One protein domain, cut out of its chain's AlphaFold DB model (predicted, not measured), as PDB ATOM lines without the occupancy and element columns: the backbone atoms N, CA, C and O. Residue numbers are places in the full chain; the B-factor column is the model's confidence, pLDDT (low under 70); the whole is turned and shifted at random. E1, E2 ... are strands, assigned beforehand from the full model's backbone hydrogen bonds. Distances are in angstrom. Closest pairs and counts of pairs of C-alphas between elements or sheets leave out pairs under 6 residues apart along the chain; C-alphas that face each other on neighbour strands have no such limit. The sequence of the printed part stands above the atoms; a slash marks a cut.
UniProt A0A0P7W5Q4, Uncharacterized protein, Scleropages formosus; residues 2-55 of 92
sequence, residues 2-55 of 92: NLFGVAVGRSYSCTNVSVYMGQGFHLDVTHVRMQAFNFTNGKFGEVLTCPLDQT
ATOM      1  N   ASN A   2      21.715  41.327 -30.213       64.56
ATOM      2  CA  ASN A   2      20.879  42.529 -30.118       64.56
ATOM      3  C   ASN A   2      20.253  42.792 -31.486       64.56
ATOM      4  O   ASN A   2      20.832  43.483 -32.320       64.56
ATOM      5  N   LEU A   3      19.100  42.176 -31.726       74.00
ATOM      6  CA  LEU A   3      18.316  42.381 -32.935       74.00
ATOM      7  C   LEU A   3      17.336  43.537 -32.678       74.00
ATOM      8  O   LEU A   3      16.626  43.507 -31.677       74.00
ATOM      9  N   PHE A   4      17.323  44.558 -33.540       80.38
ATOM     10  CA  PHE A   4      16.408  45.714 -33.442       80.38
ATOM     11  C   PHE A   4      16.529  46.546 -32.147       80.38
ATOM     12  O   PHE A   4      15.548  47.098 -31.652       80.38
ATOM     13  N   GLY A   5      17.736  46.644 -31.583       82.62
ATOM     14  CA  GLY A   5      17.979  47.398 -30.351       82.62
ATOM     15  C   GLY A   5      17.820  48.910 -30.539       82.62
ATOM     16  O   GLY A   5      18.534  49.517 -31.336       82.62
ATOM     17  N   VAL A   6      16.920  49.526 -29.769       87.62
ATOM     18  CA  VAL A   6      16.702  50.978 -29.746       87.62
ATOM     19  C   VAL A   6      16.386  51.446 -28.319       87.62
ATOM     20  O   VAL A   6      15.854  50.685 -27.514       87.62
ATOM     21  N   ALA A   7      16.737  52.690 -27.981       86.69
ATOM     22  CA  ALA A   7      16.400  53.283 -26.685       86.69
ATOM     23  C   ALA A   7      14.876  53.428 -26.504       86.69
ATOM     24  O   ALA A   7      14.145  53.664 -27.467       86.69
ATOM     25  N   VAL A   8      14.397  53.335 -25.260       86.62
ATOM     26  CA  VAL A   8      12.971  53.511 -24.937       86.62
ATOM     27  C   VAL A   8      12.495  54.895 -25.391       86.62
ATOM     28  O   VAL A   8      13.165  55.896 -25.152       86.62
ATOM     29  N   GLY A   9      11.335  54.945 -26.052       86.25
ATOM     30  CA  GLY A   9      10.764  56.183 -26.603       86.25
ATOM     31  C   GLY A   9      11.217  56.517 -28.027       86.25
ATOM     32  O   GLY A   9      10.744  57.501 -28.597       86.25
ATOM     33  N   ARG A  10      12.083  55.696 -28.632       89.38
ATOM     34  CA  ARG A  10      12.481  55.799 -30.042       89.38
ATOM     35  C   ARG A  10      11.894  54.666 -30.880       89.38
ATOM     36  O   ARG A  10      11.577  53.593 -30.369       89.38
ATOM     37  N   SER A  11      11.765  54.912 -32.178       90.62
ATOM     38  CA  SER A  11      11.345  53.929 -33.173       90.62
ATOM     39  C   SER A  11      12.540  53.421 -33.970       90.62
ATOM     40  O   SER A  11      13.435  54.182 -34.311       90.62
ATOM     41  N   TYR A  12      12.564  52.130 -34.269       90.75
ATOM     42  CA  TYR A  12      13.526  51.518 -35.175       90.75
ATOM     43  C   TYR A  12      12.929  51.472 -36.583       90.75
ATOM     44  O   TYR A  12      11.768  51.078 -36.733       90.75
ATOM     45  N   SER A  13      13.701  51.852 -37.601       90.56
ATOM     46  CA  SER A  13      13.284  51.795 -39.007       90.56
ATOM     47  C   SER A  13      14.355  51.148 -39.879       90.56
ATOM     48  O   SER A  13      15.542  51.441 -39.735       90.56
ATOM     49  N   CYS A  14      13.947  50.262 -40.785       90.06
ATOM     50  CA  CYS A  14      14.857  49.597 -41.714       90.06
ATOM     51  C   CYS A  14      14.136  49.208 -43.008       90.06
ATOM     52  O   CYS A  14      13.068  48.593 -42.968       90.06
ATOM     53  N   THR A  15      14.719  49.540 -44.159       88.94
ATOM     54  CA  THR A  15      14.123  49.226 -45.469       88.94
ATOM     55  C   THR A  15      14.256  47.751 -45.826       88.94
ATOM     56  O   THR A  15      13.325  47.173 -46.381       88.94
ATOM     57  N   ASN A  16      15.382  47.120 -45.489       88.06
ATOM     58  CA  ASN A  16      15.620  45.706 -45.754       88.06
ATOM     59  C   ASN A  16      16.518  45.105 -44.663       88.06
ATOM     60  O   ASN A  16      17.612  45.612 -44.406       88.06
ATOM     61  N   VAL A  17      16.045  44.046 -44.006       87.88
ATOM     62  CA  VAL A  17      16.809  43.292 -43.011       87.88
ATOM     63  C   VAL A  17      16.513  41.804 -43.130       87.88
ATOM     64  O   VAL A  17      15.358  41.392 -43.087       87.88
ATOM     65  N   SER A  18      17.568  40.997 -43.226       88.75
ATOM     66  CA  SER A  18      17.484  39.541 -43.193       88.75
ATOM     67  C   SER A  18      17.965  39.021 -41.840       88.75
ATOM     68  O   SER A  18      19.029  39.391 -41.336       88.75
ATOM     69  N   VAL A  19      17.155  38.179 -41.207       89.12
ATOM     70  CA  VAL A  19      17.430  37.617 -39.883       89.12
ATOM     71  C   VAL A  19      17.580  36.115 -40.019       89.12
ATOM     72  O   VAL A  19      16.642  35.422 -40.403       89.12
ATOM     73  N   TYR A  20      18.751  35.589 -39.673       90.38
ATOM     74  CA  TYR A  20      18.967  34.146 -39.651       90.38
ATOM     75  C   TYR A  20      18.296  33.526 -38.424       90.38
ATOM     76  O   TYR A  20      18.651  33.861 -37.291       90.38
ATOM     77  N   MET A  21      17.344  32.619 -38.641       89.62
ATOM     78  CA  MET A  21      16.628  31.936 -37.555       89.62
ATOM     79  C   MET A  21      17.163  30.526 -37.272       89.62
ATOM     80  O   MET A  21      16.720  29.888 -36.320       89.62
ATOM     81  N   GLY A  22      18.134  30.047 -38.058       91.75
ATOM     82  CA  GLY A  22      18.694  28.699 -37.938       91.75
ATOM     83  C   GLY A  22      18.231  27.758 -39.050       91.75
ATOM     84  O   GLY A  22      17.310  28.062 -39.796       91.75
ATOM     85  N   GLN A  23      18.899  26.605 -39.175       89.62
ATOM     86  CA  GLN A  23      18.587  25.554 -40.161       89.62
ATOM     87  C   GLN A  23      18.488  26.034 -41.623       89.62
ATOM     88  O   GLN A  23      17.707  25.504 -42.406       89.62
ATOM     89  N   GLY A  24      19.273  27.047 -42.003       91.00
ATOM     90  CA  GLY A  24      19.199  27.635 -43.348       91.00
ATOM     91  C   GLY A  24      17.963  28.511 -43.589       91.00
ATOM     92  O   GLY A  24      17.755  28.958 -44.714       91.00
ATOM     93  N   PHE A  25      17.150  28.782 -42.563       93.31
ATOM     94  CA  PHE A  25      15.988  29.658 -42.655       93.31
ATOM     95  C   PHE A  25      16.366  31.109 -42.344       93.31
ATOM     96  O   PHE A  25      16.946  31.423 -41.296       93.31
ATOM     97  N   HIS A  26      15.995  31.999 -43.260       92.19
ATOM     98  CA  HIS A  26      16.149  33.440 -43.130       92.19
ATOM     99  C   HIS A  26      14.770  34.094 -43.171       92.19
ATOM    100  O   HIS A  26      13.948  33.770 -44.026       92.19
ATOM    101  N   LEU A  27      14.522  35.013 -42.244       90.25
ATOM    102  CA  LEU A  27      13.369  35.899 -42.292       90.25
ATOM    103  C   LEU A  27      13.802  37.227 -42.901       90.25
ATOM    104  O   LEU A  27      14.538  37.983 -42.267       90.25
ATOM    105  N   ASP A  28      13.294  37.516 -44.090       90.31
ATOM    106  CA  ASP A  28      13.470  38.809 -44.735       90.31
ATOM    107  C   ASP A  28      12.325  39.740 -44.344       90.31
ATOM    108  O   ASP A  28      11.148  39.462 -44.579       90.31
ATOM    109  N   VAL A  29      12.676  40.862 -43.729       89.25
ATOM    110  CA  VAL A  29      11.736  41.894 -43.307       89.25
ATOM    111  C   VAL A  29      12.043  43.157 -44.099       89.25
ATOM    112  O   VAL A  29      13.148  43.697 -44.038       89.25
ATOM    113  N   THR A  30      11.057  43.642 -44.851       90.31
ATOM    114  CA  THR A  30      11.182  44.866 -45.649       90.31
ATOM    115  C   THR A  30      10.284  45.969 -45.096       90.31
ATOM    116  O   THR A  30       9.225  45.693 -44.539       90.31
ATOM    117  N   HIS A  31      10.727  47.222 -45.227       88.44
ATOM    118  CA  HIS A  31      10.017  48.430 -44.780       88.44
ATOM    119  C   HIS A  31       9.494  48.349 -43.339       88.44
ATOM    120  O   HIS A  31       8.353  48.714 -43.042       88.44
ATOM    121  N   VAL A  32      10.330  47.861 -42.423       89.62
ATOM    122  CA  VAL A  32       9.930  47.691 -41.031       89.62
ATOM    123  C   VAL A  32      10.098  48.985 -40.257       89.62
ATOM    124  O   VAL A  32      11.169  49.589 -40.251       89.62
ATOM    125  N   ARG A  33       9.040  49.380 -39.551       89.25
ATOM    126  CA  ARG A  33       9.083  50.425 -38.534       89.25
ATOM    127  C   ARG A  33       8.409  49.914 -37.273       89.25
ATOM    128  O   ARG A  33       7.226  49.587 -37.294       89.25
ATOM    129  N   MET A  34       9.161  49.840 -36.182       88.75
ATOM    130  CA  MET A  34       8.675  49.287 -34.918       88.75
ATOM    131  C   MET A  34       9.145  50.116 -33.725       88.75
ATOM    132  O   MET A  34      10.221  50.707 -33.737       88.75
ATOM    133  N   GLN A  35       8.326  50.159 -32.683       89.50
ATOM    134  CA  GLN A  35       8.638  50.777 -31.400       89.50
ATOM    135  C   GLN A  35       7.962  49.955 -30.314       89.50
ATOM    136  O   GLN A  35       6.887  49.405 -30.536       89.50
ATOM    137  N   ALA A  36       8.599  49.857 -29.153       86.25
ATOM    138  CA  ALA A  36       8.055  49.143 -28.011       86.25
ATOM    139  C   ALA A  36       7.953  50.070 -26.793       86.25
ATOM    140  O   ALA A  36       8.717  51.030 -26.650       86.25
ATOM    141  N   PHE A  37       7.025  49.729 -25.895       86.62
ATOM    142  CA  PHE A  37       6.796  50.351 -24.587       86.62
ATOM    143  C   PHE A  37       6.257  51.786 -24.613       86.62
ATOM    144  O   PHE A  37       5.083  52.005 -24.324       86.62
ATOM    145  N   ASN A  38       7.102  52.773 -24.898       87.31
ATOM    146  CA  ASN A  38       6.769  54.181 -24.693       87.31
ATOM    147  C   ASN A  38       6.303  54.810 -26.005       87.31
ATOM    148  O   ASN A  38       7.127  55.024 -26.889       87.31
ATOM    149  N   PHE A  39       5.007  55.105 -26.117       87.12
ATOM    150  CA  PHE A  39       4.424  55.828 -27.247       87.12
ATOM    151  C   PHE A  39       3.854  57.163 -26.773       87.12
ATOM    152  O   PHE A  39       2.962  57.200 -25.925       87.12
ATOM    153  N   THR A  40       4.302  58.261 -27.374       86.31
ATOM    154  CA  THR A  40       3.756  59.591 -27.085       86.31
ATOM    155  C   THR A  40       2.568  59.847 -28.006       86.31
ATOM    156  O   THR A  40       2.728  59.918 -29.224       86.31
ATOM    157  N   ASN A  41       1.364  59.989 -27.444       85.94
ATOM    158  CA  ASN A  41       0.128  60.256 -28.197       85.94
ATOM    159  C   ASN A  41      -0.173  59.225 -29.305       85.94
ATOM    160  O   ASN A  41      -0.690  59.583 -30.362       85.94
ATOM    161  N   GLY A  42       0.207  57.958 -29.099       83.69
ATOM    162  CA  GLY A  42       0.031  56.895 -30.098       83.69
ATOM    163  C   GLY A  42       0.884  57.066 -31.361       83.69
ATOM    164  O   GLY A  42       0.633  56.401 -32.363       83.69
ATOM    165  N   LYS A  43       1.880  57.959 -31.338       86.38
ATOM    166  CA  LYS A  43       2.794  58.200 -32.457       86.38
ATOM    167  C   LYS A  43       4.146  57.555 -32.193       86.38
ATOM    168  O   LYS A  43       4.584  57.426 -31.048       86.38
ATOM    169  N   PHE A  44       4.819  57.196 -33.281       87.81
ATOM    170  CA  PHE A  44       6.217  56.802 -33.223       87.81
ATOM    171  C   PHE A  44       7.078  57.982 -32.766       87.81
ATOM    172  O   PHE A  44       6.896  59.111 -33.226       87.81
ATOM    173  N   GLY A  45       8.023  57.703 -31.877       87.50
ATOM    174  CA  GLY A  45       9.066  58.629 -31.468       87.50
ATOM    175  C   GLY A  45      10.160  58.767 -32.525       87.50
ATOM    176  O   GLY A  45      10.016  58.324 -33.670       87.50
ATOM    177  N   GLU A  46      11.274  59.373 -32.121       89.81
ATOM    178  CA  GLU A  46      12.445  59.607 -32.974       89.81
ATOM    179  C   GLU A  46      12.882  58.319 -33.682       89.81
ATOM    180  O   GLU A  46      12.953  57.261 -33.056       89.81
ATOM    181  N   VAL A  47      13.125  58.396 -34.990       88.69
ATOM    182  CA  VAL A  47      13.463  57.229 -35.805       88.69
ATOM    183  C   VAL A  47      14.970  56.987 -35.809       88.69
ATOM    184  O   VAL A  47      15.748  57.873 -36.149       88.69
ATOM    185  N   LEU A  48      15.376  55.773 -35.443       88.50
ATOM    186  CA  LEU A  48      16.736  55.275 -35.573       88.50
ATOM    187  C   LEU A  48      16.794  54.299 -36.748       88.50
ATOM    188  O   LEU A  48      16.179  53.230 -36.719       88.50
ATOM    189  N   THR A  49      17.535  54.688 -37.776       86.56
ATOM    190  CA  THR A  49      17.693  53.900 -38.998       86.56
ATOM    191  C   THR A  49      18.778  52.836 -38.831       86.56
ATOM    192  O   THR A  49      19.820  53.082 -38.219       86.56
ATOM    193  N   CYS A  50      18.541  51.643 -39.375       85.88
ATOM    194  CA  CYS A  50      19.499  50.543 -39.328       85.88
ATOM    195  C   CYS A  50      20.750  50.809 -40.194       85.88
ATOM    196  O   CYS A  50      20.656  51.477 -41.224       85.88
ATOM    197  N   PRO A  51      21.920  50.233 -39.850       76.88
ATOM    198  CA  PRO A  51      23.136  50.379 -40.656       76.88
ATOM    199  C   PRO A  51      23.002  49.833 -42.084       76.88
ATOM    200  O   PRO A  51      23.626  50.361 -42.993       76.88
ATOM    201  N   LEU A  52      22.182  48.794 -42.290       75.12
ATOM    202  CA  LEU A  52      21.947  48.198 -43.614       75.12
ATOM    203  C   LEU A  52      21.267  49.163 -44.592       75.12
ATOM    204  O   LEU A  52      21.464  49.051 -45.797       75.12
ATOM    205  N   ASP A  53      20.478  50.102 -44.075       76.94
ATOM    206  CA  ASP A  53      19.774  51.108 -44.869       76.94
ATOM    207  C   ASP A  53      20.643  52.350 -45.132       76.94
ATOM    208  O   ASP A  53      20.267  53.237 -45.898       76.94
ATOM    209  N   GLN A  54      21.847  52.412 -44.548       71.69
ATOM    210  CA  GLN A  54      22.841  53.390 -44.972       71.69
ATOM    211  C   GLN A  54      23.333  52.993 -46.361       71.69
ATOM    212  O   GLN A  54      24.192  52.127 -46.534       71.69
ATOM    213  N   THR A  55      22.738  53.618 -47.371       67.62
ATOM    214  CA  THR A  55      23.141  53.459 -48.762       67.62
ATOM    215  C   THR A  55      24.615  53.827 -48.890       67.62
ATOM    216  O   THR A  55      25.013  54.981 -48.755       67.62
TER     217      THR A  55
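AT A GLANCE: This is residues 2 to 55 of the 92 residues of an uncharacterized protein of Scleropages formosus (UniProt A0A0P7W5Q4). A long two-stranded hairpin, E1 and E2, is folded sharply near its middle into an open V, and the short strand E3 runs beside the beginning of E1 to make a small, twisted sheet of three strands. Residues 2 to 10, before E1, lie on the open side of the V, toward the arm that holds the beginning of E1, the long link from E2 to E3 loops out beyond the end of the sheet opposite the hairpin's turn, and the last residues, 50 to 55, trail off on the outer side of the bend. The printed part has 54 residues, with no named helix and three named strands in the order E1, E2, E3; the sheet is mixed, in the order E2, E1, E3. The class is all strand, though under half of the residues, 25 of 54, are in named elements. The whole is only just loose, close to compact, with a radius of gyration of the C-alphas of 12.5 A, and elongated, with spans of 40 by 25 by 16 A.

HOW THE PARTS SIT: After residues 2 to 10 comes E1, residues 11 to 22, the inner strand of the sheet. E1 bends by 92 degrees at residue 15. A tight link of 2 residues leads to E2, residues 25 to 34, which bends by 87 degrees at residue 31. E1 and E2 form a hairpin, antiparallel, with 169 degrees between their directions. The C-alphas of Thr 15 and His 31 face each other at 4.2 A, where both strands bend. N 19 and O 27 are within hydrogen-bond range at 2.8 A, as are N 12 and O 34 at 2.8 A. E3, residues 47 to 49, is parallel to its neighbour E1, with 46 degrees between their directions. The C-alphas of Ser 11 and Val 47 face each other at 4.7 A. N 48 and O 11 are within hydrogen-bond range at 2.8 A, and N 13 and O 48 at 3.0 A. E2 and E3 are the edge strands, and they are apart.

IN THESE COORDINATES: E1 begins at C-alpha 11, (11.345, 53.929, -33.173), and is 26.7 A long from first to last C-alpha. E2 begins at C-alpha 25, (15.988, 29.658, -42.655), and is 22.3 A long. E3, 6.3 A long, ends at C-alpha 49, (17.693, 53.900, -38.998).

THE WHOLE: The two C-alphas farthest apart are those of Gln 23 and Asn 41, at 41.1 A. The printed part has no cut. The link from E2 to E3, residues 35 to 46, is long. The mean pLDDT of the printed part is 86.3, and residues 2 and 55 are under 70.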